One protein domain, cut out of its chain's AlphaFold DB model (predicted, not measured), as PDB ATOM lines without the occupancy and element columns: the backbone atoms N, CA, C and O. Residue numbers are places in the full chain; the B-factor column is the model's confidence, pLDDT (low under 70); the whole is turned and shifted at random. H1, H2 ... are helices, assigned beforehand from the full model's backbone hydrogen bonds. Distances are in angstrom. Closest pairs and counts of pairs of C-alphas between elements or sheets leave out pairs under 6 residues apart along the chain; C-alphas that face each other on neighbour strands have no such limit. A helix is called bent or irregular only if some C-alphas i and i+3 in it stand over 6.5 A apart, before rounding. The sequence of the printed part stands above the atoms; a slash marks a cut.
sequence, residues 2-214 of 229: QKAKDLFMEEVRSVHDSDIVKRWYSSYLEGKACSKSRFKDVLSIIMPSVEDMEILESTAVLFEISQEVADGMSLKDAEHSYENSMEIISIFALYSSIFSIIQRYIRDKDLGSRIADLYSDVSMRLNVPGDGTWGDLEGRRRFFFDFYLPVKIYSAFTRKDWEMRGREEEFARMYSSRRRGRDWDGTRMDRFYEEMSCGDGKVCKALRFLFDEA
ATOM      1  N   GLN A   2     115.335 115.556 194.129       81.06
ATOM      2  CA  GLN A   2     116.307 115.595 195.249       81.06
ATOM      3  C   GLN A   2     115.663 115.326 196.621       81.06
ATOM      4  O   GLN A   2     116.124 114.459 197.349       81.06
ATOM      5  N   LYS A   3     114.519 115.956 196.908       84.56
ATOM      6  CA  LYS A   3     113.751 115.743 198.147       84.56
ATOM      7  C   LYS A   3     113.357 114.274 198.380       84.56
ATOM      8  O   LYS A   3     113.426 113.793 199.502       84.56
ATOM      9  N   ALA A   4     112.977 113.547 197.326       82.62
ATOM     10  CA  ALA A   4     112.648 112.122 197.425       82.62
ATOM     11  C   ALA A   4     113.892 111.261 197.687       82.62
ATOM     12  O   ALA A   4     113.821 110.312 198.460       82.62
ATOM     13  N   LYS A   5     115.043 111.624 197.102       84.00
ATOM     14  CA  LYS A   5     116.334 110.988 197.400       84.00
ATOM     15  C   LYS A   5     116.752 111.225 198.849       84.00
ATOM     16  O   LYS A   5     117.205 110.295 199.500       84.00
ATOM     17  N   ASP A   6     116.562 112.437 199.364       86.56
ATOM     18  CA  ASP A   6     116.893 112.766 200.752       86.56
ATOM     19  C   ASP A   6     116.029 111.954 201.731       86.56
ATOM     20  O   ASP A   6     116.563 111.333 202.649       86.56
ATOM     21  N   LEU A   7     114.716 111.876 201.479       87.31
ATOM     22  CA  LEU A   7     113.783 111.038 202.243       87.31
ATOM     23  C   LEU A   7     114.133 109.551 202.147       87.31
ATOM     24  O   LEU A   7     114.096 108.843 203.147       87.31
ATOM     25  N   PHE A   8     114.512 109.078 200.962       86.50
ATOM     26  CA  PHE A   8     114.999 107.715 200.773       86.50
ATOM     27  C   PHE A   8     116.250 107.439 201.613       86.50
ATOM     28  O   PHE A   8     116.310 106.436 202.316       86.50
ATOM     29  N   MET A   9     117.229 108.343 201.605       85.88
ATOM     30  CA  MET A   9     118.450 108.179 202.396       85.88
ATOM     31  C   MET A   9     118.181 108.235 203.905       85.88
ATOM     32  O   MET A   9     118.908 107.604 204.672       85.88
ATOM     33  N   GLU A  10     117.158 108.971 204.342       87.44
ATOM     34  CA  GLU A  10     116.673 108.948 205.725       87.44
ATOM     35  C   GLU A  10     116.089 107.576 206.088       87.44
ATOM     36  O   GLU A  10     116.519 106.982 207.076       87.44
ATOM     37  N   GLU A  11     115.197 107.034 205.255       85.31
ATOM     38  CA  GLU A  11     114.619 105.697 205.448       85.31
ATOM     39  C   GLU A  11     115.705 104.616 205.479       85.31
ATOM     40  O   GLU A  11     115.734 103.792 206.391       85.31
ATOM     41  N   VAL A  12     116.665 104.649 204.548       82.69
ATOM     42  CA  VAL A  12     117.756 103.661 204.477       82.69
ATOM     43  C   VAL A  12     118.609 103.662 205.741       82.69
ATOM     44  O   VAL A  12     119.027 102.599 206.190       82.69
ATOM     45  N   ARG A  13     118.862 104.827 206.355       80.25
ATOM     46  CA  ARG A  13     119.620 104.911 207.620       80.25
ATOM     47  C   ARG A  13     118.927 104.189 208.776       80.25
ATOM     48  O   ARG A  13     119.608 103.856 209.740       80.25
ATOM     49  N   SER A  14     117.618 103.956 208.687       76.31
ATOM     50  CA  SER A  14     116.859 103.220 209.700       76.31
ATOM     51  C   SER A  14     116.931 101.692 209.538       76.31
ATOM     52  O   SER A  14     116.512 100.966 210.438       76.31
ATOM     53  N   VAL A  15     117.497 101.190 208.432       75.06
ATOM     54  CA  VAL A  15     117.611  99.753 208.131       75.06
ATOM     55  C   VAL A  15     118.942  99.189 208.648       75.06
ATOM     56  O   VAL A  15     119.981  99.842 208.552       75.06
ATOM     57  N   HIS A  16     118.926  97.953 209.161       63.56
ATOM     58  CA  HIS A  16     120.092  97.272 209.750       63.56
ATOM     59  C   HIS A  16     121.327  97.259 208.823       63.56
ATOM     60  O   HIS A  16     122.440  97.511 209.277       63.56
ATOM     61  N   ASP A  17     121.128  97.080 207.514       68.75
ATOM     62  CA  ASP A  17     122.206  96.978 206.518       68.75
ATOM     63  C   ASP A  17     122.386  98.264 205.692       68.75
ATOM     64  O   ASP A  17     122.743  98.232 204.510       68.75
ATOM     65  N   SER A  18     122.139  99.423 206.318       79.62
ATOM     66  CA  SER A  18     122.084 100.722 205.633       79.62
ATOM     67  C   SER A  18     123.303 101.027 204.759       79.62
ATOM     68  O   SER A  18     123.158 101.626 203.698       79.62
ATOM     69  N   ASP A  19     124.510 100.618 205.153       81.56
ATOM     70  CA  ASP A  19     125.729 100.913 204.392       81.56
ATOM     71  C   ASP A  19     125.851 100.101 203.104       81.56
ATOM     72  O   ASP A  19     126.432 100.583 202.130       81.56
ATOM     73  N   ILE A  20     125.294  98.893 203.077       79.12
ATOM     74  CA  ILE A  20     125.269  98.056 201.877       79.12
ATOM     75  C   ILE A  20     124.236  98.630 200.901       79.12
ATOM     76  O   ILE A  20     124.550  98.842 199.731       79.12
ATOM     77  N   VAL A  21     123.057  99.008 201.404       81.94
ATOM     78  CA  VAL A  21     122.001  99.647 200.602       81.94
ATOM     79  C   VAL A  21     122.464 100.995 200.036       81.94
ATOM     80  O   VAL A  21     122.256 101.270 198.854       81.94
ATOM     81  N   LYS A  22     123.153 101.823 200.836       84.62
ATOM     82  CA  LYS A  22     123.748 103.090 200.370       84.62
ATOM     83  C   LYS A  22     124.762 102.858 199.257       84.62
ATOM     84  O   LYS A  22     124.723 103.569 198.258       84.62
ATOM     85  N   ARG A  23     125.660 101.876 199.417       83.19
ATOM     86  CA  ARG A  23     126.633 101.531 198.372       83.19
ATOM     87  C   ARG A  23     125.927 101.107 197.096       83.19
ATOM     88  O   ARG A  23     126.267 101.624 196.044       83.19
ATOM     89  N   TRP A  24     124.920 100.242 197.194       83.44
ATOM     90  CA  TRP A  24     124.149  99.810 196.033       83.44
ATOM     91  C   TRP A  24     123.485 100.997 195.320       83.44
ATOM     92  O   TRP A  24     123.654 101.170 194.113       83.44
ATOM     93  N   TYR A  25     122.808 101.877 196.068       84.38
ATOM     94  CA  TYR A  25     122.216 103.099 195.520       84.38
ATOM     95  C   TYR A  25     123.263 103.972 194.809       84.38
ATOM     96  O   TYR A  25     123.058 104.353 193.656       84.38
ATOM     97  N   SER A  26     124.399 104.247 195.453       85.19
ATOM     98  CA  SER A  26     125.475 105.050 194.861       85.19
ATOM     99  C   SER A  26     126.112 104.395 193.634       85.19
ATOM    100  O   SER A  26     126.461 105.080 192.679       85.19
ATOM    101  N   SER A  27     126.244 103.069 193.620       81.75
ATOM    102  CA  SER A  27     126.851 102.341 192.505       81.75
ATOM    103  C   SER A  27     125.945 102.245 191.281       81.75
ATOM    104  O   SER A  27     126.455 102.225 190.160       81.75
ATOM    105  N   TYR A  28     124.625 102.175 191.469       80.25
ATOM    106  CA  TYR A  28     123.717 101.789 190.388       80.25
ATOM    107  C   TYR A  28     122.605 102.793 190.064       80.25
ATOM    108  O   TYR A  28     122.079 102.774 188.945       80.25
ATOM    109  N   LEU A  29     122.238 103.672 190.999       81.06
ATOM    110  CA  LEU A  29     121.138 104.631 190.834       81.06
ATOM    111  C   LEU A  29     121.585 106.087 190.860       81.06
ATOM    112  O   LEU A  29     120.967 106.937 190.212       81.06
ATOM    113  N   GLU A  30     122.638 106.399 191.607       82.94
ATOM    114  CA  GLU A  30     123.171 107.751 191.674       82.94
ATOM    115  C   GLU A  30     123.643 108.215 190.287       82.94
ATOM    116  O   GLU A  30     124.330 107.509 189.554       82.94
ATOM    117  N   GLY A  31     123.195 109.403 189.875       72.31
ATOM    118  CA  GLY A  31     123.497 109.955 188.552       72.31
ATOM    119  C   GLY A  31     122.701 109.371 187.377       72.31
ATOM    120  O   GLY A  31     122.809 109.917 186.278       72.31
ATOM    121  N   LYS A  32     121.856 108.340 187.562       76.00
ATOM    122  CA  LYS A  32     120.971 107.879 186.478       76.00
ATOM    123  C   LYS A  32     119.963 108.961 186.090       76.00
ATOM    124  O   LYS A  32     119.313 109.577 186.943       76.00
ATOM    125  N   ALA A  33     119.832 109.181 184.781       65.81
ATOM    126  CA  ALA A  33     118.849 110.098 184.228       65.81
ATOM    127  C   ALA A  33     117.442 109.625 184.605       65.81
ATOM    128  O   ALA A  33     117.075 108.476 184.373       65.81
ATOM    129  N   CYS A  34     116.661 110.523 185.196       63.00
ATOM    130  CA  CYS A  34     115.269 110.251 185.512       63.00
ATOM    131  C   CYS A  34     114.438 110.522 184.257       63.00
ATOM    132  O   CYS A  34     114.309 111.673 183.833       63.00
ATOM    133  N   SER A  35     113.894 109.470 183.649       58.50
ATOM    134  CA  SER A  35     112.822 109.615 182.665       58.50
ATOM    135  C   SER A  35     111.582 110.217 183.342       58.50
ATOM    136  O   SER A  35     111.435 110.180 184.567       58.50
ATOM    137  N   LYS A  36     110.682 110.821 182.551       54.44
ATOM    138  CA  LYS A  36     109.370 111.226 183.074       54.44
ATOM    139  C   LYS A  36     108.665 109.990 183.622       54.44
ATOM    140  O   LYS A  36     108.578 108.979 182.929       54.44
ATOM    141  N   SER A  37     108.159 110.108 184.846       51.59
ATOM    142  CA  SER A  37     107.426 109.039 185.502       51.59
ATOM    143  C   SER A  37     106.169 108.681 184.730       51.59
ATOM    144  O   SER A  37     105.339 109.556 184.468       51.59
ATOM    145  N   ARG A  38     105.978 107.393 184.447       54.62
ATOM    146  CA  ARG A  38     104.671 106.896 183.997       54.62
ATOM    147  C   ARG A  38     103.697 106.737 185.168       54.62
ATOM    148  O   ARG A  38     102.487 106.687 184.973       54.62
ATOM    149  N   PHE A  39     104.202 106.812 186.401       56.69
ATOM    150  CA  PHE A  39     103.416 106.842 187.629       56.69
ATOM    151  C   PHE A  39     102.633 108.145 187.872       56.69
ATOM    152  O   PHE A  39     101.642 108.137 188.607       56.69
ATOM    153  N   LYS A  40     102.994 109.265 187.228       54.03
ATOM    154  CA  LYS A  40     102.227 110.525 187.324       54.03
ATOM    155  C   LYS A  40     100.753 110.330 186.951       54.03
ATOM    156  O   LYS A  40      99.846 110.873 187.587       54.03
ATOM    157  N   ASP A  41     100.521 109.485 185.954       52.88
ATOM    158  CA  ASP A  41      99.199 109.114 185.475       52.88
ATOM    159  C   ASP A  41      98.364 108.357 186.509       52.88
ATOM    160  O   ASP A  41      97.137 108.486 186.517       52.88
ATOM    161  N   VAL A  42      99.021 107.614 187.395       55.75
ATOM    162  CA  VAL A  42      98.413 106.831 188.474       55.75
ATOM    163  C   VAL A  42      98.111 107.703 189.685       55.75
ATOM    164  O   VAL A  42      97.027 107.623 190.254       55.75
ATOM    165  N   LEU A  43      99.019 108.611 190.039       59.44
ATOM    166  CA  LEU A  43      98.820 109.560 191.138       59.44
ATOM    167  C   LEU A  43      97.682 110.544 190.882       59.44
ATOM    168  O   LEU A  43      97.019 110.977 191.825       59.44
ATOM    169  N   SER A  44      97.404 110.847 189.612       56.69
ATOM    170  CA  SER A  44      96.250 111.664 189.225       56.69
ATOM    171  C   SER A  44      94.909 111.063 189.678       56.69
ATOM    172  O   SER A  44      93.964 111.807 189.935       56.69
ATOM    173  N   ILE A  45      94.839 109.734 189.840       60.38
ATOM    174  CA  ILE A  45      93.633 108.993 190.230       60.38
ATOM    175  C   ILE A  45      93.273 109.238 191.700       60.38
ATOM    176  O   ILE A  45      92.101 109.369 192.041       60.38
ATOM    177  N   ILE A  46      94.282 109.322 192.569       66.44
ATOM    178  CA  ILE A  46      94.116 109.451 194.025       66.44
ATOM    179  C   ILE A  46      94.548 110.821 194.550       66.44
ATOM    180  O   ILE A  46      94.672 111.006 195.758       66.44
ATOM    181  N   MET A  47      94.757 111.792 193.658       68.19
ATOM    182  CA  MET A  47      95.264 113.139 193.945       68.19
ATOM    183  C   MET A  47      94.616 113.838 195.158       68.19
ATOM    184  O   MET A  47      95.359 114.446 195.929       68.19
ATOM    185  N   PRO A  48      93.291 113.741 195.416       70.00
ATOM    186  CA  PRO A  48      92.690 114.333 196.619       70.00
ATOM    187  C   PRO A  48      93.238 113.772 197.943       70.00
ATOM    188  O   PRO A  48      93.171 114.434 198.976       70.00
ATOM    189  N   SER A  49      93.792 112.559 197.908       74.56
ATOM    190  CA  SER A  49      94.348 111.837 199.056       74.56
ATOM    191  C   SER A  49      95.871 111.957 199.155       74.56
ATOM    192  O   SER A  49      96.473 111.279 199.979       74.56
ATOM    193  N   VAL A  50      96.512 112.797 198.340       79.81
ATOM    194  CA  VAL A  50      97.974 112.943 198.288       79.81
ATOM    195  C   VAL A  50      98.429 114.171 199.082       79.81
ATOM    196  O   VAL A  50      97.833 115.250 199.009       79.81
ATOM    197  N   GLU A  51      99.484 114.021 199.885       84.88
ATOM    198  CA  GLU A  51     100.108 115.136 200.613       84.88
ATOM    199  C   GLU A  51     101.029 115.960 199.710       84.88
ATOM    200  O   GLU A  51     100.892 117.179 199.646       84.88
ATOM    201  N   ASP A  52     101.922 115.291 198.980       85.75
ATOM    202  CA  ASP A  52     102.901 115.913 198.086       85.75
ATOM    203  C   ASP A  52     103.066 115.031 196.837       85.75
ATOM    204  O   ASP A  52     103.666 113.954 196.876       85.75
ATOM    205  N   MET A  53     102.467 115.471 195.726       81.12
ATOM    206  CA  MET A  53     102.458 114.714 194.470       81.12
ATOM    207  C   MET A  53     103.851 114.612 193.851       81.12
ATOM    208  O   MET A  53     104.176 113.578 193.276       81.12
ATOM    209  N   GLU A  54     104.683 115.646 193.990       82.56
ATOM    210  CA  GLU A  54     106.027 115.650 193.413       82.56
ATOM    211  C   GLU A  54     106.929 114.627 194.113       82.56
ATOM    212  O   GLU A  54     107.727 113.945 193.458       82.56
ATOM    213  N   ILE A  55     106.793 114.489 195.438       86.19
ATOM    214  CA  ILE A  55     107.503 113.453 196.196       86.19
ATOM    215  C   ILE A  55     107.046 112.071 195.762       86.19
ATOM    216  O   ILE A  55     107.898 111.263 195.412       86.19
ATOM    217  N   LEU A  56     105.738 111.799 195.746       83.88
ATOM    218  CA  LEU A  56     105.232 110.481 195.352       83.88
ATOM    219  C   LEU A  56     105.648 110.108 193.926       83.88
ATOM    220  O   LEU A  56     106.065 108.975 193.692       83.88
ATOM    221  N   GLU A  57     105.579 111.057 192.988       81.44
ATOM    222  CA  GLU A  57     106.028 110.853 191.609       81.44
ATOM    223  C   GLU A  57     107.523 110.519 191.584       81.44
ATOM    224  O   GLU A  57     107.936 109.517 191.005       81.44
ATOM    225  N   SER A  58     108.338 111.318 192.276       84.06
ATOM    226  CA  SER A  58     109.786 111.109 192.343       84.06
ATOM    227  C   SER A  58     110.162 109.769 192.995       84.06
ATOM    228  O   SER A  58     111.092 109.103 192.543       84.06
ATOM    229  N   THR A  59     109.448 109.363 194.043       87.31
ATOM    230  CA  THR A  59     109.673 108.103 194.762       87.31
ATOM    231  C   THR A  59     109.299 106.893 193.909       87.31
ATOM    232  O   THR A  59     110.024 105.902 193.902       87.31
ATOM    233  N   ALA A  60     108.218 106.963 193.135       84.31
ATOM    234  CA  ALA A  60     107.870 105.876 192.227       84.31
ATOM    235  C   ALA A  60     108.831 105.758 191.040       84.31
ATOM    236  O   ALA A  60     109.179 104.647 190.654       84.31
ATOM    237  N   VAL A  61     109.339 106.878 190.510       83.62
ATOM    238  CA  VAL A  61     110.430 106.845 189.515       83.62
ATOM    239  C   VAL A  61     111.656 106.136 190.073       83.62
ATOM    240  O   VAL A  61     112.293 105.363 189.361       83.62
ATOM    241  N   LEU A  62     111.989 106.376 191.344       87.00
ATOM    242  CA  LEU A  62     113.106 105.690 191.983       87.00
ATOM    243  C   LEU A  62     112.898 104.169 191.974       87.00
ATOM    244  O   LEU A  62     113.841 103.440 191.671       87.00
ATOM    245  N   PHE A  63     111.667 103.704 192.209       88.94
ATOM    246  CA  PHE A  63     111.321 102.288 192.097       88.94
ATOM    247  C   PHE A  63     111.463 101.763 190.663       88.94
ATOM    248  O   PHE A  63     112.167 100.778 190.451       88.94
ATOM    249  N   GLU A  64     110.879 102.442 189.672       86.69
ATOM    250  CA  GLU A  64     110.953 102.040 188.258       86.69
ATOM    251  C   GLU A  64     112.409 101.887 187.778       86.69
ATOM    252  O   GLU A  64     112.775 100.857 187.208       86.69
ATOM    253  N   ILE A  65     113.265 102.875 188.072       86.00
ATOM    254  CA  ILE A  65     114.690 102.845 187.702       86.00
ATOM    255  C   ILE A  65     115.415 101.722 188.447       86.00
ATOM    256  O   ILE A  65     116.255 101.029 187.868       86.00
ATOM    257  N   SER A  66     115.107 101.529 189.731       88.06
ATOM    258  CA  SER A  66     115.719 100.462 190.522       88.06
ATOM    259  C   SER A  66     115.340  99.064 190.039       88.06
ATOM    260  O   SER A  66     116.196  98.183 190.049       88.06
ATOM    261  N   GLN A  67     114.122  98.868 189.528       88.75
ATOM    262  CA  GLN A  67     113.737  97.615 188.884       88.75
ATOM    263  C   GLN A  67     114.451  97.425 187.542       88.75
ATOM    264  O   GLN A  67     114.921  96.334 187.250       88.75
ATOM    265  N   GLU A  68     114.590  98.472 186.724       86.94
ATOM    266  CA  GLU A  68     115.346  98.370 185.467       86.94
ATOM    267  C   GLU A  68     116.817  97.986 185.705       86.94
ATOM    268  O   GLU A  68     117.399  97.219 184.937       86.94
ATOM    269  N   VAL A  69     117.425  98.496 186.783       85.81
ATOM    270  CA  VAL A  69     118.756  98.063 187.229       85.81
ATOM    271  C   VAL A  69     118.748  96.590 187.630       85.81
ATOM    272  O   VAL A  69     119.608  95.853 187.152       85.81
ATOM    273  N   ALA A  70     117.800  96.171 188.473       86.25
ATOM    274  CA  ALA A  70     117.689  94.789 188.937       86.25
ATOM    275  C   ALA A  70     117.557  93.807 187.761       86.25
ATOM    276  O   ALA A  70     118.261  92.801 187.713       86.25
ATOM    277  N   ASP A  71     116.764  94.157 186.748       84.25
ATOM    278  CA  ASP A  71     116.600  93.362 185.530       84.25
ATOM    279  C   ASP A  71     117.901  93.264 184.717       84.25
ATOM    280  O   ASP A  71     118.201  92.243 184.108       84.25
ATOM    281  N   GLY A  72     118.719  94.319 184.710       80.56
ATOM    282  CA  GLY A  72     120.036  94.281 184.069       80.56
ATOM    283  C   GLY A  72     121.040  93.409 184.822       80.56
ATOM    284  O   GLY A  72     121.984  92.898 184.223       80.56
ATOM    285  N   MET A  73     120.855  93.251 186.132       79.94
ATOM    286  CA  MET A  73     121.684  92.394 186.974       79.94
ATOM    287  C   MET A  73     121.274  90.927 186.849       79.94
ATOM    288  O   MET A  73     122.154  90.079 186.755       79.94
ATOM    289  N   SER A  74     119.973  90.631 186.763       77.56
ATOM    290  CA  SER A  74     119.464  89.257 186.638       77.56
ATOM    291  C   SER A  74     119.845  88.574 185.322       77.56
ATOM    292  O   SER A  74     119.933  87.352 185.275       77.56
ATOM    293  N   LEU A  75     120.121  89.347 184.267       76.31
ATOM    294  CA  LEU A  75     120.608  88.830 182.983       76.31
ATOM    295  C   LEU A  75     122.113  88.554 182.943       76.31
ATOM    296  O   LEU A  75     122.610  88.040 181.938       76.31
ATOM    297  N   LYS A  76     122.868  88.943 183.973       73.38
ATOM    298  CA  LYS A  76     124.287  88.598 184.043       73.38
ATOM    299  C   LYS A  76     124.387  87.142 184.481       73.38
ATOM    300  O   LYS A  76     123.897  86.799 185.551       73.38
ATOM    301  N   ASP A  77     125.061  86.319 183.678       57.47
ATOM    302  CA  ASP A  77     125.503  84.985 184.092       57.47
ATOM    303  C   ASP A  77     126.439  85.149 185.288       57.47
ATOM    304  O   ASP A  77     127.626  85.450 185.149       57.47
ATOM    305  N   ALA A  78     125.879  85.031 186.482       56.69
ATOM    306  CA  ALA A  78     126.618  85.157 187.712       56.69
ATOM    307  C   ALA A  78     126.441  83.854 188.487       56.69
ATOM    308  O   ALA A  78     125.358  83.545 188.994       56.69
ATOM    309  N   GLU A  79     127.526  83.075 188.554       56.41
ATOM    310  CA  GLU A  79     127.644  81.954 189.486       56.41
ATOM    311  C   GLU A  79     127.186  82.414 190.875       56.41
ATOM    312  O   GLU A  79     127.451  83.549 191.275       56.41
ATOM    313  N   HIS A  80     126.450  81.562 191.595       55.16
ATOM    314  CA  HIS A  80     125.897  81.892 192.909       55.16
ATOM    315  C   HIS A  80     127.004  82.298 193.892       55.16
ATOM    316  O   HIS A  80     127.633  81.457 194.529       55.16
ATOM    317  N   SER A  81     127.223  83.606 194.005       59.97
ATOM    318  CA  SER A  81     128.193  84.223 194.896       59.97
ATOM    319  C   SER A  81     127.495  84.873 196.089       59.97
ATOM    320  O   SER A  81     126.302  85.203 196.066       59.97
ATOM    321  N   TYR A  82     128.252  85.060 197.166       60.94
ATOM    322  CA  TYR A  82     127.795  85.813 198.330       60.94
ATOM    323  C   TYR A  82     127.426  87.254 197.937       60.94
ATOM    324  O   TYR A  82     126.416  87.784 198.399       60.94
ATOM    325  N   GLU A  83     128.188  87.856 197.023       65.19
ATOM    326  CA  GLU A  83     127.948  89.196 196.494       65.19
ATOM    327  C   GLU A  83     126.570  89.314 195.827       65.19
ATOM    328  O   GLU A  83     125.830  90.240 196.155       65.19
ATOM    329  N   ASN A  84     126.166  88.341 195.001       67.56
ATOM    330  CA  ASN A  84     124.829  88.326 194.389       67.56
ATOM    331  C   ASN A  84     123.710  88.285 195.439       67.56
ATOM    332  O   ASN A  84     122.692  88.963 195.305       67.56
ATOM    333  N   SER A  85     123.890  87.497 196.501       69.81
ATOM    334  CA  SER A  85     122.895  87.393 197.578       69.81
ATOM    335  C   SER A  85     122.737  88.725 198.318       69.81
ATOM    336  O   SER A  85     121.620  89.146 198.619       69.81
ATOM    337  N   MET A  86     123.850  89.425 198.557       73.56
ATOM    338  CA  MET A  86     123.843  90.752 199.177       73.56
ATOM    339  C   MET A  86     123.223  91.818 198.271       73.56
ATOM    340  O   MET A  86     122.525  92.705 198.766       73.56
ATOM    341  N   GLU A  87     123.431  91.737 196.957       76.50
ATOM    342  CA  GLU A  87     122.788  92.632 195.992       76.50
ATOM    343  C   GLU A  87     121.264  92.453 195.979       76.50
ATOM    344  O   GLU A  87     120.539  93.443 196.057       76.50
ATOM    345  N   ILE A  88     120.766  91.211 195.997       76.94
ATOM    346  CA  ILE A  88     119.324  90.920 196.075       76.94
ATOM    347  C   ILE A  88     118.717  91.465 197.375       76.94
ATOM    348  O   ILE A  88     117.692  92.149 197.346       76.94
ATOM    349  N   ILE A  89     119.355  91.212 198.523       77.06
ATOM    350  CA  ILE A  89     118.893  91.733 199.821       77.06
ATOM    351  C   ILE A  89     118.848  93.267 199.801       77.06
ATOM    352  O   ILE A  89     117.885  93.869 200.279       77.06
ATOM    353  N   SER A  90     119.854  93.904 199.195       81.06
ATOM    354  CA  SER A  90     119.926  95.364 199.082       81.06
ATOM    355  C   SER A  90     118.787  95.941 198.249       81.06
ATOM    356  O   SER A  90     118.242  96.984 198.607       81.06
ATOM    357  N   ILE A  91     118.396  95.251 197.174       84.81
ATOM    358  CA  ILE A  91     117.274  95.636 196.314       84.81
ATOM    359  C   ILE A  91     115.953  95.599 197.099       84.81
ATOM    360  O   ILE A  91     115.210  96.580 197.098       84.81
ATOM    361  N   PHE A  92     115.678  94.523 197.841       85.12
ATOM    362  CA  PHE A  92     114.445  94.429 198.635       85.12
ATOM    363  C   PHE A  92     114.409  95.405 199.820       85.12
ATOM    364  O   PHE A  92     113.353  95.967 200.132       85.12
ATOM    365  N   ALA A  93     115.554  95.656 200.459       85.00
ATOM    366  CA  ALA A  93     115.667  96.683 201.492       85.00
ATOM    367  C   ALA A  93     115.394  98.085 200.918       85.00
ATOM    368  O   ALA A  93     114.654  98.867 201.515       85.00
ATOM    369  N   LEU A  94     115.917  98.372 199.722       88.12
ATOM    370  CA  LEU A  94     115.657  99.611 198.994       88.12
ATOM    371  C   LEU A  94     114.168  99.773 198.665       88.12
ATOM    372  O   LEU A  94     113.604 100.838 198.918       88.12
ATOM    373  N   TYR A  95     113.514  98.726 198.159       90.94
ATOM    374  CA  TYR A  95     112.076  98.737 197.873       90.94
ATOM    375  C   TYR A  95     111.245  99.009 199.121       90.94
ATOM    376  O   TYR A  95     110.354  99.856 199.093       90.94
ATOM    377  N   SER A  96     111.591  98.375 200.240       89.12
ATOM    378  CA  SER A  96     110.904  98.592 201.515       89.12
ATOM    379  C   SER A  96     110.961 100.064 201.942       89.12
ATOM    380  O   SER A  96     109.935 100.647 202.285       89.12
ATOM    381  N   SER A  97     112.129 100.709 201.831       90.38
ATOM    382  CA  SER A  97     112.281 102.145 202.109       90.38
ATOM    383  C   SER A  97     111.452 103.029 201.167       90.38
ATOM    384  O   SER A  97     110.855 104.011 201.602       90.38
ATOM    385  N   ILE A  98     111.375 102.684 199.879       90.50
ATOM    386  CA  ILE A  98     110.533 103.400 198.909       90.50
ATOM    387  C   ILE A  98     109.052 103.286 199.289       90.50
ATOM    388  O   ILE A  98     108.339 104.292 199.292       90.50
ATOM    389  N   PHE A  99     108.575 102.083 199.609       91.50
ATOM    390  CA  PHE A  99     107.154 101.843 199.876       91.50
ATOM    391  C   PHE A  99     106.692 102.536 201.159       91.50
ATOM    392  O   PHE A  99     105.596 103.095 201.176       91.50
ATOM    393  N   SER A 100     107.561 102.631 202.173       91.69
ATOM    394  CA  SER A 100     107.326 103.452 203.369       91.69
ATOM    395  C   SER A 100     107.090 104.929 203.032       91.69
ATOM    396  O   SER A 100     106.195 105.567 203.594       91.69
ATOM    397  N   ILE A 101     107.842 105.491 202.077       90.75
ATOM    398  CA  ILE A 101     107.626 106.872 201.615       90.75
ATOM    399  C   ILE A 101     106.276 106.980 200.902       90.75
ATOM    400  O   ILE A 101     105.512 107.899 201.197       90.75
ATOM    401  N   ILE A 102     105.945 106.037 200.014       88.81
ATOM    402  CA  ILE A 102     104.653 106.032 199.308       88.81
ATOM    403  C   ILE A 102     103.489 106.013 200.306       88.81
ATOM    404  O   ILE A 102     102.601 106.861 200.230       88.81
ATOM    405  N   GLN A 103     103.529 105.107 201.286       91.88
ATOM    406  CA  GLN A 103     102.525 105.009 202.344       91.88
ATOM    407  C   GLN A 103     102.382 106.321 203.125       91.88
ATOM    408  O   GLN A 103     101.269 106.788 203.377       91.88
ATOM    409  N   ARG A 104     103.511 106.920 203.524       91.38
ATOM    410  CA  ARG A 104     103.551 108.120 204.367       91.38
ATOM    411  C   ARG A 104     102.911 109.328 203.689       91.38
ATOM    412  O   ARG A 104     102.187 110.054 204.366       91.38
ATOM    413  N   TYR A 105     103.130 109.496 202.384       90.19
ATOM    414  CA  TYR A 105     102.673 110.657 201.609       90.19
ATOM    415  C   TYR A 105     101.249 110.535 201.042       90.19
ATOM    416  O   TYR A 105     100.779 111.425 200.323       90.19
ATOM    417  N   ILE A 106     100.531 109.473 201.407       88.38
ATOM    418  CA  ILE A 106      99.087 109.349 201.217       88.38
ATOM    419  C   ILE A 106      98.395 109.722 202.543       88.38
ATOM    420  O   ILE A 106      98.713 109.189 203.610       88.38
ATOM    421  N   ARG A 107      97.454 110.675 202.487       88.12
ATOM    422  CA  ARG A 107      96.719 111.216 203.648       88.12
ATOM    423  C   ARG A 107      95.864 110.149 204.318       88.12
ATOM    424  O   ARG A 107      95.905 109.995 205.536       88.12
ATOM    425  N   ASP A 108      95.090 109.423 203.514       89.44
ATOM    426  CA  ASP A 108      94.303 108.281 203.973       89.44
ATOM    427  C   ASP A 108      95.253 107.112 204.261       89.44
ATOM    428  O   ASP A 108      95.850 106.545 203.348       89.44
ATOM    429  N   LYS A 109      95.419 106.764 205.539       90.12
ATOM    430  CA  LYS A 109      96.384 105.741 205.959       90.12
ATOM    431  C   LYS A 109      95.949 104.314 205.615       90.12
ATOM    432  O   LYS A 109      96.824 103.483 205.393       90.12
ATOM    433  N   ASP A 110      94.647 104.038 205.509       90.25
ATOM    434  CA  ASP A 110      94.148 102.739 205.029       90.25
ATOM    435  C   ASP A 110      94.452 102.590 203.534       90.25
ATOM    436  O   ASP A 110      95.028 101.590 203.107       90.25
ATOM    437  N   LEU A 111      94.175 103.631 202.743       88.25
ATOM    438  CA  LEU A 111      94.556 103.664 201.331       88.25
ATOM    439  C   LEU A 111      96.078 103.586 201.151       88.25
ATOM    440  O   LEU A 111      96.556 102.818 200.321       88.25
ATOM    441  N   GLY A 112      96.835 104.348 201.941       90.06
ATOM    442  CA  GLY A 112      98.295 104.360 201.918       90.06
ATOM    443  C   GLY A 112      98.896 102.981 202.174       90.06
ATOM    444  O   GLY A 112      99.776 102.562 201.427       90.06
ATOM    445  N   SER A 113      98.380 102.255 203.173       91.81
ATOM    446  CA  SER A 113      98.800 100.877 203.462       91.81
ATOM    447  C   SER A 113      98.517  99.952 202.281       91.81
ATOM    448  O   SER A 113      99.423  99.282 201.805       91.81
ATOM    449  N   ARG A 114      97.296  99.979 201.733       89.69
ATOM    450  CA  ARG A 114      96.918  99.119 200.594       89.69
ATOM    451  C   ARG A 114      97.760  99.378 199.351       89.69
ATOM    452  O   ARG A 114      98.040  98.456 198.591       89.69
ATOM    453  N   ILE A 115      98.129 100.635 199.111       88.06
ATOM    454  CA  ILE A 115      98.987 100.999 197.983       88.06
ATOM    455  C   ILE A 115     100.415 100.506 198.221       88.06
ATOM    456  O   ILE A 115     101.008  99.947 197.303       88.06
ATOM    457  N   ALA A 116     100.957 100.647 199.431       90.81
ATOM    458  CA  ALA A 116     102.270 100.099 199.762       90.81
ATOM    459  C   ALA A 116     102.307  98.563 199.654       90.81
ATOM    460  O   ALA A 116     103.239  98.024 199.056       90.81
ATOM    461  N   ASP A 117     101.264  97.873 200.122       90.75
ATOM    462  CA  ASP A 117     101.115  96.418 199.979       90.75
ATOM    463  C   ASP A 117     101.092  96.005 198.501       90.75
ATOM    464  O   ASP A 117     101.775  95.068 198.096       90.75
ATOM    465  N   LEU A 118     100.374  96.756 197.660       89.00
ATOM    466  CA  LEU A 118     100.338  96.525 196.217       89.00
ATOM    467  C   LEU A 118     101.722  96.681 195.569       89.00
ATOM    468  O   LEU A 118     102.087  95.894 194.696       89.00
ATOM    469  N   TYR A 119     102.489  97.689 195.974       89.38
ATOM    470  CA  TYR A 119     103.859  97.882 195.509       89.38
ATOM    471  C   TYR A 119     104.787  96.744 195.939       89.38
ATOM    472  O   TYR A 119     105.573  96.252 195.126       89.38
ATOM    473  N   SER A 120     104.645  96.287 197.185       90.88
ATOM    474  CA  SER A 120     105.348  95.118 197.710       90.88
ATOM    475  C   SER A 120     105.043  93.872 196.878       90.88
ATOM    476  O   SER A 120     105.965  93.248 196.347       90.88
ATOM    477  N   ASP A 121     103.762  93.583 196.637       89.38
ATOM    478  CA  ASP A 121     103.313  92.471 195.793       89.38
ATOM    479  C   ASP A 121     103.906  92.538 194.381       89.38
ATOM    480  O   ASP A 121     104.384  91.536 193.844       89.38
ATOM    481  N   VAL A 122     103.877  93.721 193.762       88.31
ATOM    482  CA  VAL A 122     104.429  93.940 192.419       88.31
ATOM    483  C   VAL A 122     105.937  93.711 192.403       88.31
ATOM    484  O   VAL A 122     106.432  93.048 191.493       88.31
ATOM    485  N   SER A 123     106.662  94.179 193.421       89.81
ATOM    486  CA  SER A 123     108.105  93.947 193.534       89.81
ATOM    487  C   SER A 123     108.441  92.461 193.643       89.81
ATOM    488  O   SER A 123     109.353  91.990 192.967       89.81
ATOM    489  N   MET A 124     107.660  91.692 194.404       87.75
ATOM    490  CA  MET A 124     107.864  90.250 194.525       87.75
ATOM    491  C   MET A 124     107.636  89.549 193.191       87.75
ATOM    492  O   MET A 124     108.420  88.684 192.819       87.75
ATOM    493  N   ARG A 125     106.604  89.951 192.437       85.94
ATOM    494  CA  ARG A 125     106.318  89.372 191.117       85.94
ATOM    495  C   ARG A 125     107.392  89.704 190.095       85.94
ATOM    496  O   ARG A 125     107.848  88.806 189.391       85.94
ATOM    497  N   LEU A 126     107.827  90.960 190.037       85.06
ATOM    498  CA  LEU A 126     108.883  91.404 189.126       85.06
ATOM    499  C   LEU A 126     110.214  90.680 189.371       85.06
ATOM    500  O   LEU A 126     110.940  90.424 188.419       85.06
ATOM    501  N   ASN A 127     110.490  90.281 190.617       82.38
ATOM    502  CA  ASN A 127     111.741  89.633 191.012       82.38
ATOM    503  C   ASN A 127     111.615  88.108 191.213       82.38
ATOM    504  O   ASN A 127     112.471  87.497 191.853       82.38
ATOM    505  N   VAL A 128     110.571  87.468 190.664       75.38
ATOM    506  CA  VAL A 128     110.490  85.997 190.609       75.38
ATOM    507  C   VAL A 128     111.621  85.463 189.720       75.38
ATOM    508  O   VAL A 128     111.733  85.922 188.578       75.38
ATOM    509  N   PRO A 129     112.421  84.482 190.189       65.88
ATOM    510  CA  PRO A 129     113.434  83.830 189.365       65.88
ATOM    511  C   PRO A 129     112.809  83.234 188.102       65.88
ATOM    512  O   PRO A 129     111.844  82.475 188.184       65.88
ATOM    513  N   GLY A 130     113.357  83.557 186.936       61.88
ATOM    514  CA  GLY A 130     112.877  83.012 185.674       61.88
ATOM    515  C   GLY A 130     113.845  83.274 184.533       61.88
ATOM    516  O   GLY A 130     114.565  84.272 184.535       61.88
ATOM    517  N   ASP A 131     113.832  82.374 183.555       61.09
ATOM    518  CA  ASP A 131     114.572  82.538 182.311       61.09
ATOM    519  C   ASP A 131     113.866  83.581 181.440       61.09
ATOM    520  O   ASP A 131     112.648  83.532 181.239       61.09
ATOM    521  N   GLY A 132     114.616  84.538 180.903       69.00
ATOM    522  CA  GLY A 132     114.041  85.580 180.064       69.00
ATOM    523  C   GLY A 132     115.092  86.423 179.368       69.00
ATOM    524  O   GLY A 132     116.222  86.566 179.825       69.00
ATOM    525  N   THR A 133     114.718  86.995 178.232       79.00
ATOM    526  CA  THR A 133     115.516  88.019 177.561       79.00
ATOM    527  C   THR A 133     115.234  89.391 178.175       79.00
ATOM    528  O   THR A 133     114.209  89.601 178.824       79.00
ATOM    529  N   TRP A 134     116.085  90.381 177.894       79.19
ATOM    530  CA  TRP A 134     115.800  91.780 178.246       79.19
ATOM    531  C   TRP A 134     114.417  92.249 177.773       79.19
ATOM    532  O   TRP A 134     113.752  93.007 178.474       79.19
ATOM    533  N   GLY A 135     113.965  91.782 176.604       71.12
ATOM    534  CA  GLY A 135     112.638  92.110 176.081       71.12
ATOM    535  C   GLY A 135     111.497  91.551 176.932       71.12
ATOM    536  O   GLY A 135     110.489  92.232 177.099       71.12
ATOM    537  N   ASP A 136     111.677  90.362 177.512       74.75
ATOM    538  CA  ASP A 136     110.680  89.740 178.388       74.75
ATOM    539  C   ASP A 136     110.589  90.492 179.724       74.75
ATOM    540  O   ASP A 136     109.493  90.820 180.179       74.75
ATOM    541  N   LEU A 137     111.738  90.856 180.305       80.81
ATOM    542  CA  LEU A 137     111.806  91.664 181.529       80.81
ATOM    543  C   LEU A 137     111.219  93.067 181.314       80.81
ATOM    544  O   LEU A 137     110.384  93.518 182.097       80.81
ATOM    545  N   GLU A 138     111.569  93.732 180.207       80.44
ATOM    546  CA  GLU A 138     110.978  95.021 179.833       80.44
ATOM    547  C   GLU A 138     109.452  94.913 179.681       80.44
ATOM    548  O   GLU A 138     108.726  95.749 180.218       80.44
ATOM    549  N   GLY A 139     108.951  93.870 179.010       72.44
ATOM    550  CA  GLY A 139     107.516  93.633 178.852       72.44
ATOM    551  C   GLY A 139     106.786  93.468 180.186       72.44
ATOM    552  O   GLY A 139     105.723  94.060 180.384       72.44
ATOM    553  N   ARG A 140     107.377  92.737 181.137       78.31
ATOM    554  CA  ARG A 140     106.828  92.588 182.496       78.31
ATOM    555  C   ARG A 140     106.826  93.912 183.257       78.31
ATOM    556  O   ARG A 140     105.796  94.271 183.829       78.31
ATOM    557  N   ARG A 141     107.917  94.688 183.213       82.94
ATOM    558  CA  ARG A 141     107.955  96.039 183.811       82.94
ATOM    559  C   ARG A 141     106.838  96.921 183.254       82.94
ATOM    560  O   ARG A 141     106.097  97.523 184.028       82.94
ATOM    561  N   ARG A 142     106.674  96.954 181.927       75.62
ATOM    562  CA  ARG A 142     105.606  97.715 181.254       75.62
ATOM    563  C   ARG A 142     104.228  97.274 181.734       75.62
ATOM    564  O   ARG A 142     103.433  98.120 182.116       75.62
ATOM    565  N   PHE A 143     103.955  95.968 181.799       75.62
ATOM    566  CA  PHE A 143     102.685  95.462 182.330       75.62
ATOM    567  C   PHE A 143     102.380  96.028 183.721       75.62
ATOM    568  O   PHE A 143     101.289  96.547 183.973       75.62
ATOM    569  N   PHE A 144     103.346  95.940 184.634       80.50
ATOM    570  CA  PHE A 144     103.115  96.327 186.016       80.50
ATOM    571  C   PHE A 144     102.981  97.832 186.212       80.50
ATOM    572  O   PHE A 144     102.034  98.271 186.870       80.50
ATOM    573  N   PHE A 145     103.895  98.610 185.635       77.62
ATOM    574  CA  PHE A 145     103.932 100.060 185.813       77.62
ATOM    575  C   PHE A 145     102.877 100.784 184.985       77.62
ATOM    576  O   PHE A 145     102.224 101.693 185.496       77.62
ATOM    577  N   ASP A 146     102.657 100.351 183.744       71.50
ATOM    578  CA  ASP A 146     101.763 101.051 182.824       71.50
ATOM    579  C   ASP A 146     100.297 100.623 182.994       71.50
ATOM    580  O   ASP A 146      99.398 101.380 182.624       71.50
ATOM    581  N   PHE A 147     100.033  99.437 183.567       71.12
ATOM    582  CA  PHE A 147      98.679  98.872 183.620       71.12
ATOM    583  C   PHE A 147      98.261  98.356 185.001       71.12
ATOM    584  O   PHE A 147      97.255  98.814 185.549       71.12
ATOM    585  N   TYR A 148      99.000  97.411 185.589       76.12
ATOM    586  CA  TYR A 148      98.560  96.725 186.813       76.12
ATOM    587  C   TYR A 148      98.438  97.670 188.015       76.12
ATOM    588  O   TYR A 148      97.378  97.728 188.643       76.12
ATOM    589  N   LEU A 149      99.503  98.421 188.324       79.75
ATOM    590  CA  LEU A 149      99.524  99.404 189.409       79.75
ATOM    591  C   LEU A 149      98.415 100.457 189.250       79.75
ATOM    592  O   LEU A 149      97.632 100.605 190.190       79.75
ATOM    593  N   PRO A 150      98.258 101.131 188.088       74.25
ATOM    594  CA  PRO A 150      97.151 102.060 187.863       74.25
ATOM    595  C   PRO A 150      95.770 101.476 188.179       74.25
ATOM    596  O   PRO A 150      94.994 102.072 188.930       74.25
ATOM    597  N   VAL A 151      95.465 100.292 187.635       72.25
ATOM    598  CA  VAL A 151      94.156  99.645 187.801       72.25
ATOM    599  C   VAL A 151      93.924  99.260 189.257       72.25
ATOM    600  O   VAL A 151      92.841  99.500 189.797       72.25
ATOM    601  N   LYS A 152      94.925  98.682 189.925       78.44
ATOM    602  CA  LYS A 152      94.787  98.233 191.313       78.44
ATOM    603  C   LYS A 152      94.760  99.387 192.315       78.44
ATOM    604  O   LYS A 152      93.989  99.310 193.267       78.44
ATOM    605  N   ILE A 153      95.471 100.485 192.067       77.81
ATOM    606  CA  ILE A 153      95.366 101.712 192.875       77.81
ATOM    607  C   ILE A 153      93.968 102.323 192.746       77.81
ATOM    608  O   ILE A 153      93.337 102.644 193.754       77.81
ATOM    609  N   TYR A 154      93.430 102.408 191.525       72.75
ATOM    610  CA  TYR A 154      92.049 102.845 191.313       72.75
ATOM    611  C   TYR A 154      91.033 101.926 192.003       72.75
ATOM    612  O   TYR A 154      90.082 102.399 192.627       72.75
ATOM    613  N   SER A 155      91.242 100.612 191.920       71.75
ATOM    614  CA  SER A 155      90.403  99.605 192.581       71.75
ATOM    615  C   SER A 155      90.401  99.796 194.099       71.75
ATOM    616  O   SER A 155      89.343  99.808 194.725       71.75
ATOM    617  N   ALA A 156      91.580 100.019 194.687       76.44
ATOM    618  CA  ALA A 156      91.741 100.279 196.112       76.44
ATOM    619  C   ALA A 156      91.041 101.579 196.543       76.44
ATOM    620  O   ALA A 156      90.376 101.597 197.579       76.44
ATOM    621  N   PHE A 157      91.136 102.632 195.726       73.44
ATOM    622  CA  PHE A 157      90.499 103.926 195.980       73.44
ATOM    623  C   PHE A 157      88.970 103.869 195.858       73.44
ATOM    624  O   PHE A 157      88.249 104.344 196.733       73.44
ATOM    625  N   THR A 158      88.459 103.251 194.792       70.38
ATOM    626  CA  THR A 158      87.015 103.172 194.506       70.38
ATOM    627  C   THR A 158      86.310 102.006 195.195       70.38
ATOM    628  O   THR A 158      85.083 101.923 195.143       70.38
ATOM    629  N   ARG A 159      87.068 101.106 195.839       69.50
ATOM    630  CA  ARG A 159      86.594  99.851 196.450       69.50
ATOM    631  C   ARG A 159      85.856  98.928 195.471       69.50
ATOM    632  O   ARG A 159      84.972  98.174 195.872       69.50
ATOM    633  N   LYS A 160      86.213  98.988 194.188       64.25
ATOM    634  CA  LYS A 160      85.716  98.094 193.132       64.25
ATOM    635  C   LYS A 160      86.828  97.124 192.761       64.25
ATOM    636  O   LYS A 160      87.922  97.585 192.453       64.25
ATOM    637  N   ASP A 161      86.570  95.819 192.788       59.38
ATOM    638  CA  ASP A 161      87.582  94.826 192.411       59.38
ATOM    639  C   ASP A 161      87.493  94.465 190.925       59.38
ATOM    640  O   ASP A 161      86.408  94.331 190.360       59.38
ATOM    641  N   TRP A 162      88.661  94.306 190.313       59.62
ATOM    642  CA  TRP A 162      88.837  93.939 188.913       59.62
ATOM    643  C   TRP A 162      89.847  92.792 188.838       59.62
ATOM    644  O   TRP A 162      90.971  92.906 189.348       59.62
ATOM    645  N   GLU A 163      89.466  91.677 188.212       57.47
ATOM    646  CA  GLU A 163      90.314  90.487 188.114       57.47
ATOM    647  C   GLU A 163      91.451  90.693 187.099       57.47
ATOM    648  O   GLU A 163      91.221  90.910 185.912       57.47
ATOM    649  N   MET A 164      92.696  90.617 187.582       55.97
ATOM    650  CA  MET A 164      93.921  90.843 186.793       55.97
ATOM    651  C   MET A 164      94.944  89.699 186.939       55.97
ATOM    652  O   MET A 164      96.075  89.808 186.468       55.97
ATOM    653  N   ARG A 165      94.591  88.613 187.643       56.25
ATOM    654  CA  ARG A 165      95.501  87.485 187.915       56.25
ATOM    655  C   ARG A 165      95.739  86.677 186.630       56.25
ATOM    656  O   ARG A 165      94.810  86.472 185.862       56.25
ATOM    657  N   GLY A 166      96.977  86.232 186.397       54.16
ATOM    658  CA  GLY A 166      97.351  85.381 185.252       54.16
ATOM    659  C   GLY A 166      97.572  86.112 183.920       54.16
ATOM    660  O   GLY A 166      98.095  85.523 182.983       54.16
ATOM    661  N   ARG A 167      97.245  87.405 183.840       60.34
ATOM    662  CA  ARG A 167      97.337  88.196 182.597       60.34
ATOM    663  C   ARG A 167      98.709  88.802 182.324       60.34
ATOM    664  O   ARG A 167      98.971  89.282 181.229       60.34
ATOM    665  N   GLU A 168      99.585  88.767 183.322       58.50
ATOM    666  CA  GLU A 168     100.975  89.213 183.218       58.50
ATOM    667  C   GLU A 168     101.748  88.394 182.174       58.50
ATOM    668  O   GLU A 168     102.382  88.958 181.287       58.50
ATOM    669  N   GLU A 169     101.671  87.063 182.255       59.66
ATOM    670  CA  GLU A 169     102.398  86.150 181.363       59.66
ATOM    671  C   GLU A 169     101.895  86.218 179.918       59.66
ATOM    672  O   GLU A 169     102.647  85.973 178.973       59.66
ATOM    673  N   GLU A 170     100.610  86.518 179.736       58.78
ATOM    674  CA  GLU A 170      99.997  86.724 178.426       58.78
ATOM    675  C   GLU A 170     100.464  88.050 177.815       58.78
ATOM    676  O   GLU A 170     100.965  88.064 176.689       58.78
ATOM    677  N   PHE A 171     100.432  89.140 178.595       57.84
ATOM    678  CA  PHE A 171     100.945  90.438 178.164       57.84
ATOM    679  C   PHE A 171     102.437  90.382 177.831       57.84
ATOM    680  O   PHE A 171     102.841  90.898 176.793       57.84
ATOM    681  N   ALA A 172     103.264  89.750 178.669       57.00
ATOM    682  CA  ALA A 172     104.701  89.639 178.428       57.00
ATOM    683  C   ALA A 172     104.999  88.858 177.134       57.00
ATOM    684  O   ALA A 172     105.788  89.309 176.302       57.00
ATOM    685  N   ARG A 173     104.300  87.735 176.904       59.34
ATOM    686  CA  ARG A 173     104.407  86.961 175.655       59.34
ATOM    687  C   ARG A 173     103.979  87.769 174.434       59.34
ATOM    688  O   ARG A 173     104.654  87.718 173.403       59.34
ATOM    689  N   MET A 174     102.881  88.517 174.540       57.09
ATOM    690  CA  MET A 174     102.447  89.423 173.481       57.09
ATOM    691  C   MET A 174     103.487  90.510 173.225       57.09
ATOM    692  O   MET A 174     103.874  90.678 172.071       57.09
ATOM    693  N   TYR A 175     103.970  91.186 174.280       53.06
ATOM    694  CA  TYR A 175     105.011  92.225 174.249       53.06
ATOM    695  C   TYR A 175     106.205  91.792 173.391       53.06
ATOM    696  O   TYR A 175     106.572  92.447 172.410       53.06
ATOM    697  N   SER A 176     106.738  90.612 173.700       53.28
ATOM    698  CA  SER A 176     107.879  90.026 173.006       53.28
ATOM    699  C   SER A 176     107.572  89.593 171.564       53.28
ATOM    700  O   SER A 176     108.441  89.716 170.697       53.28
ATOM    701  N   SER A 177     106.359  89.107 171.263       51.25
ATOM    702  CA  SER A 177     105.991  88.620 169.921       51.25
ATOM    703  C   SER A 177     105.706  89.753 168.931       51.25
ATOM    704  O   SER A 177     106.215  89.747 167.810       51.25
ATOM    705  N   ARG A 178     104.970  90.782 169.349       49.91
ATOM    706  CA  ARG A 178     104.645  91.938 168.504       49.91
ATOM    707  C   ARG A 178     105.802  92.936 168.386       49.91
ATOM    708  O   ARG A 178     105.791  93.690 167.433       49.91
ATOM    709  N   ARG A 179     106.840  92.919 169.239       48.44
ATOM    710  CA  ARG A 179     108.116  93.617 168.936       48.44
ATOM    711  C   ARG A 179     108.859  92.968 167.755       48.44
ATOM    712  O   ARG A 179     109.667  93.621 167.099       48.44
ATOM    713  N   ARG A 180     108.601  91.680 167.476       44.09
ATOM    714  CA  ARG A 180     109.154  90.954 166.314       44.09
ATOM    715  C   ARG A 180     108.313  91.139 165.040       44.09
ATOM    716  O   ARG A 180     108.856  91.001 163.946       44.09
ATOM    717  N   GLY A 181     107.023  91.465 165.163       44.84
ATOM    718  CA  GLY A 181     106.158  91.906 164.062       44.84
ATOM    719  C   GLY A 181     106.221  93.428 163.882       44.84
ATOM    720  O   GLY A 181     106.341  94.165 164.845       44.84
ATOM    721  N   ARG A 182     106.163  93.950 162.658       47.38
ATOM    722  CA  ARG A 182     106.401  95.383 162.373       47.38
ATOM    723  C   ARG A 182     105.338  96.378 162.896       47.38
ATOM    724  O   ARG A 182     105.494  97.568 162.653       47.38
ATOM    725  N   ASP A 183     104.320  95.934 163.637       45.75
ATOM    726  CA  ASP A 183     103.111  96.732 163.926       45.75
ATOM    727  C   ASP A 183     103.030  97.332 165.344       45.75
ATOM    728  O   ASP A 183     102.022  97.950 165.706       45.75
ATOM    729  N   TRP A 184     104.087  97.196 166.150       45.91
ATOM    730  CA  TRP A 184     104.202  97.854 167.457       45.91
ATOM    731  C   TRP A 184     105.314  98.903 167.440       45.91
ATOM    732  O   TRP A 184     106.405  98.696 167.968       45.91
ATOM    733  N   ASP A 185     105.056 100.039 166.788       48.81
ATOM    734  CA  ASP A 185     105.949 101.191 166.906       48.81
ATOM    735  C   ASP A 185     105.679 101.945 168.225       48.81
ATOM    736  O   ASP A 185     104.554 101.992 168.739       48.81
ATOM    737  N   GLY A 186     106.734 102.518 168.809       46.22
ATOM    738  CA  GLY A 186     106.640 103.310 170.037       46.22
ATOM    739  C   GLY A 186     105.690 104.507 169.916       46.22
ATOM    740  O   GLY A 186     105.125 104.930 170.914       46.22
ATOM    741  N   THR A 187     105.408 104.983 168.703       44.97
ATOM    742  CA  THR A 187     104.520 106.112 168.400       44.97
ATOM    743  C   THR A 187     103.042 105.794 168.656       44.97
ATOM    744  O   THR A 187     102.256 106.713 168.889       44.97
ATOM    745  N   ARG A 188     102.633 104.517 168.645       46.53
ATOM    746  CA  ARG A 188     101.280 104.083 169.051       46.53
ATOM    747  C   ARG A 188     101.115 104.053 170.574       46.53
ATOM    748  O   ARG A 188     100.071 104.458 171.076       46.53
ATOM    749  N   MET A 189     102.158 103.639 171.296       48.22
ATOM    750  CA  MET A 189     102.216 103.736 172.762       48.22
ATOM    751  C   MET A 189     102.295 105.197 173.210       48.22
ATOM    752  O   MET A 189     101.567 105.591 174.111       48.22
ATOM    753  N   ASP A 190     103.117 106.016 172.557       43.22
ATOM    754  CA  ASP A 190     103.263 107.435 172.886       43.22
ATOM    755  C   ASP A 190     101.964 108.213 172.616       43.22
ATOM    756  O   ASP A 190     101.553 108.996 173.466       43.22
ATOM    757  N   ARG A 191     101.229 107.916 171.527       43.25
ATOM    758  CA  ARG A 191      99.865 108.448 171.311       43.25
ATOM    759  C   ARG A 191      98.868 107.982 172.370       43.25
ATOM    760  O   ARG A 191      98.066 108.781 172.838       43.25
ATOM    761  N   PHE A 192      98.930 106.715 172.776       42.59
ATOM    762  CA  PHE A 192      98.117 106.195 173.876       42.59
ATOM    763  C   PHE A 192      98.406 106.945 175.190       42.59
ATOM    764  O   PHE A 192      97.462 107.333 175.875       42.59
ATOM    765  N   TYR A 193      99.676 107.233 175.504       43.88
ATOM    766  CA  TYR A 193     100.067 108.052 176.661       43.88
ATOM    767  C   TYR A 193      99.638 109.520 176.542       43.88
ATOM    768  O   TYR A 193      99.235 110.109 177.542       43.88
ATOM    769  N   GLU A 194      99.684 110.116 175.349       39.78
ATOM    770  CA  GLU A 194      99.225 111.494 175.110       39.78
ATOM    771  C   GLU A 194      97.691 111.639 175.196       39.78
ATOM    772  O   GLU A 194      97.193 112.676 175.634       39.78
ATOM    773  N   GLU A 195      96.926 110.599 174.846       36.97
ATOM    774  CA  GLU A 195      95.455 110.581 174.918       36.97
ATOM    775  C   GLU A 195      94.895 110.246 176.324       36.97
ATOM    776  O   GLU A 195      93.687 110.386 176.575       36.97
ATOM    777  N   MET A 196      95.753 109.843 177.273       37.19
ATOM    778  CA  MET A 196      95.404 109.486 178.657       37.19
ATOM    779  C   MET A 196      95.107 110.716 179.537       37.19
ATOM    780  O   MET A 196      95.878 111.099 180.413       37.19
ATOM    781  N   SER A 197      93.928 111.316 179.365       36.94
ATOM    782  CA  SER A 197      93.365 112.299 180.309       36.94
ATOM    783  C   SER A 197      92.581 111.636 181.466       36.94
ATOM    784  O   SER A 197      92.181 110.476 181.390       36.94
ATOM    785  N   CYS A 198      92.434 112.358 182.582       43.09
ATOM    786  CA  CYS A 198      92.061 111.886 183.929       43.09
ATOM    787  C   CYS A 198      90.653 111.237 184.073       43.09
ATOM    788  O   CYS A 198      89.716 111.637 183.387       43.09
ATOM    789  N   GLY A 199      90.465 110.337 185.062       45.78
ATOM    790  CA  GLY A 199      89.146 109.898 185.589       45.78
ATOM    791  C   GLY A 199      88.671 108.479 185.212       45.78
ATOM    792  O   GLY A 199      89.401 107.725 184.577       45.78
ATOM    793  N   ASP A 200      87.433 108.108 185.579       43.47
ATOM    794  CA  ASP A 200      86.803 106.789 185.323       43.47
ATOM    795  C   ASP A 200      86.866 106.357 183.844       43.47
ATOM    796  O   ASP A 200      87.027 105.177 183.524       43.47
ATOM    797  N   GLY A 201      86.818 107.326 182.922       46.41
ATOM    798  CA  GLY A 201      86.982 107.097 181.485       46.41
ATOM    799  C   GLY A 201      88.358 106.536 181.098       46.41
ATOM    800  O   GLY A 201      88.444 105.798 180.119       46.41
ATOM    801  N   LYS A 202      89.413 106.820 181.875       56.75
ATOM    802  CA  LYS A 202      90.786 106.315 181.692       56.75
ATOM    803  C   LYS A 202      90.892 104.835 182.022       56.75
ATOM    804  O   LYS A 202      91.463 104.082 181.245       56.75
ATOM    805  N   VAL A 203      90.301 104.412 183.139       49.72
ATOM    806  CA  VAL A 203      90.284 102.999 183.541       49.72
ATOM    807  C   VAL A 203      89.458 102.200 182.543       49.72
ATOM    808  O   VAL A 203      89.935 101.190 182.049       49.72
ATOM    809  N   CYS A 204      88.292 102.697 182.126       52.12
ATOM    810  CA  CYS A 204      87.497 102.042 181.087       52.12
ATOM    811  C   CYS A 204      88.206 101.979 179.722       52.12
ATOM    812  O   CYS A 204      88.076 100.969 179.042       52.12
ATOM    813  N   LYS A 205      88.964 103.007 179.308       53.12
ATOM    814  CA  LYS A 205      89.744 102.988 178.053       53.12
ATOM    815  C   LYS A 205      90.985 102.100 178.131       53.12
ATOM    816  O   LYS A 205      91.236 101.358 177.191       53.12
ATOM    817  N   ALA A 206      91.730 102.136 179.235       50.47
ATOM    818  CA  ALA A 206      92.879 101.262 179.461       50.47
ATOM    819  C   ALA A 206      92.439  99.795 179.546       50.47
ATOM    820  O   ALA A 206      93.058  98.945 178.919       50.47
ATOM    821  N   LEU A 207      91.331  99.514 180.244       49.09
ATOM    822  CA  LEU A 207      90.697  98.198 180.258       49.09
ATOM    823  C   LEU A 207      90.200  97.811 178.853       49.09
ATOM    824  O   LEU A 207      90.558  96.742 178.391       49.09
ATOM    825  N   ARG A 208      89.467  98.668 178.124       50.97
ATOM    826  CA  ARG A 208      89.026  98.376 176.740       50.97
ATOM    827  C   ARG A 208      90.184  98.102 175.785       50.97
ATOM    828  O   ARG A 208      90.143  97.131 175.052       50.97
ATOM    829  N   PHE A 209      91.253  98.890 175.822       48.31
ATOM    830  CA  PHE A 209      92.453  98.609 175.035       48.31
ATOM    831  C   PHE A 209      93.076  97.253 175.422       48.31
ATOM    832  O   PHE A 209      93.413  96.449 174.556       48.31
ATOM    833  N   LEU A 210      93.150  96.961 176.728       47.34
ATOM    834  CA  LEU A 210      93.593  95.681 177.298       47.34
ATOM    835  C   LEU A 210      92.621  94.507 177.107       47.34
ATOM    836  O   LEU A 210      92.956  93.420 177.548       47.34
ATOM    837  N   PHE A 211      91.435  94.673 176.533       45.66
ATOM    838  CA  PHE A 211      90.462  93.579 176.410       45.66
ATOM    839  C   PHE A 211      89.937  93.423 174.986       45.66
ATOM    840  O   PHE A 211      89.820  92.302 174.505       45.66
ATOM    841  N   ASP A 212      89.708  94.535 174.298       44.22
ATOM    842  CA  ASP A 212      89.052  94.582 172.995       44.22
ATOM    843  C   ASP A 212      90.065  94.795 171.853       44.22
ATOM    844  O   ASP A 212      89.887  94.253 170.771       44.22
ATOM    845  N   GLU A 213      91.158  95.543 172.066       43.75
ATOM    846  CA  GLU A 213      92.098  95.901 170.980       43.75
ATOM    847  C   GLU A 213      93.429  95.139 171.031       43.75
ATOM    848  O   GLU A 213      94.006  94.784 170.001       43.75
ATOM    849  N   ALA A 214      93.956  94.868 172.226       39.88
ATOM    850  CA  ALA A 214      95.160  94.062 172.375       39.88
ATOM    851  C   ALA A 214      94.857  92.558 172.223       39.88
ATOM    852  O   ALA A 214      95.666  91.864 171.615       39.88
TER     853      ALA A 214
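This is residues 2 to 214 of the 229 residues of an uncharacterized protein of Encephalitozoon cuniculi (strain GB-M1) (UniProt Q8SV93). Four long helices, H4, H5, H6 and the bent but nearly straight H7, run side by side in a bundle, each opposite in direction to the one before, with the short H3 beside one end of H7. The hairpin of H1 and H2 crosses H5 on one side; H8 packs on H7 on the other, where H9 and H10 are only loosely attached. The 213 printed residues include ten named helices, H1 to H10 in order, and no named strand: the class is all helix. The whole is compact, with a radius of gyration of the C-alphas of 17.4 A and spans of 48 by 42 by 29 A.

H1, residues 2 to 13, forms a hairpin with H2, residues 18 to 28, touching it with residues 9 to 13 alone; the closest C-alphas, of Val 12 and Ser 18, are 5.4 A apart. H3, residues 40 to 49, is irregular: C-alphas 45 and 48 are 8.4 A apart. H4, residues 53 to 74, forms a hairpin with H5, residues 82 to 104, at a shallow tilt of 17 degrees, closest at the C-alphas of Leu 56 and Ile 102, 6.0 A. H2 is about perpendicular to H5, at 83 degrees, and touches its residues 86 to 94 alone, closest at the C-alphas of Val 21 and Ser 90, 5.0 A. H5, with residues 95 to 104 alone, touches H6, residues 109 to 126; the closest C-alphas, of Gln 103 and Gly 112, are 4.3 A apart. H7, residues 134 to 158, was assigned as one helix by its hydrogen bonds but is bent: C-alphas 146 and 149 are 7.1 A apart, and its arms H7a, residues 134 to 146, and H7b, residues 149 to 158, stand at 19 degrees. H3, H4, H5, H6, H7a and H7b form a bundle, a group of helices packed together. H7b touches H3, closest at the C-alphas of Val 42 and Pro 150, 5.0 A. H8, residues 167 to 178, touches H7a at a steep tilt of 52 degrees, closest at the C-alphas of Gly 139 and Ala 172, 4.9 A. H9, residues 186 to 195, touches no helix; H10, residues 200 to 213, is close to H7b but not clearly touching, at 6.7 A between the C-alphas of Val 151 and Val 203. Every O i to N i+4 pair is within hydrogen-bond range in H1, H2, H4, H5, H6, H7a, H7b, H8, H9 and H10; in H3 2 of 6 are, beside 4 of 7 O i to N i+3 pairs.

H1 begins at C-alpha 2, (116.307, 115.595, 195.249). H4 is 31.6 A long, H5 33.5 A and H6 25.4 A. H10 ends at C-alpha 213, (92.098, 95.901, 170.980).

The C-alphas farthest apart, of His 16 and Arg 182, are 49.4 A apart. The printed part has no cut; the link from H2 to H3 is long. Mean pLDDT of the printed part is 71.0, and residues 159 to 214 are among those under 70.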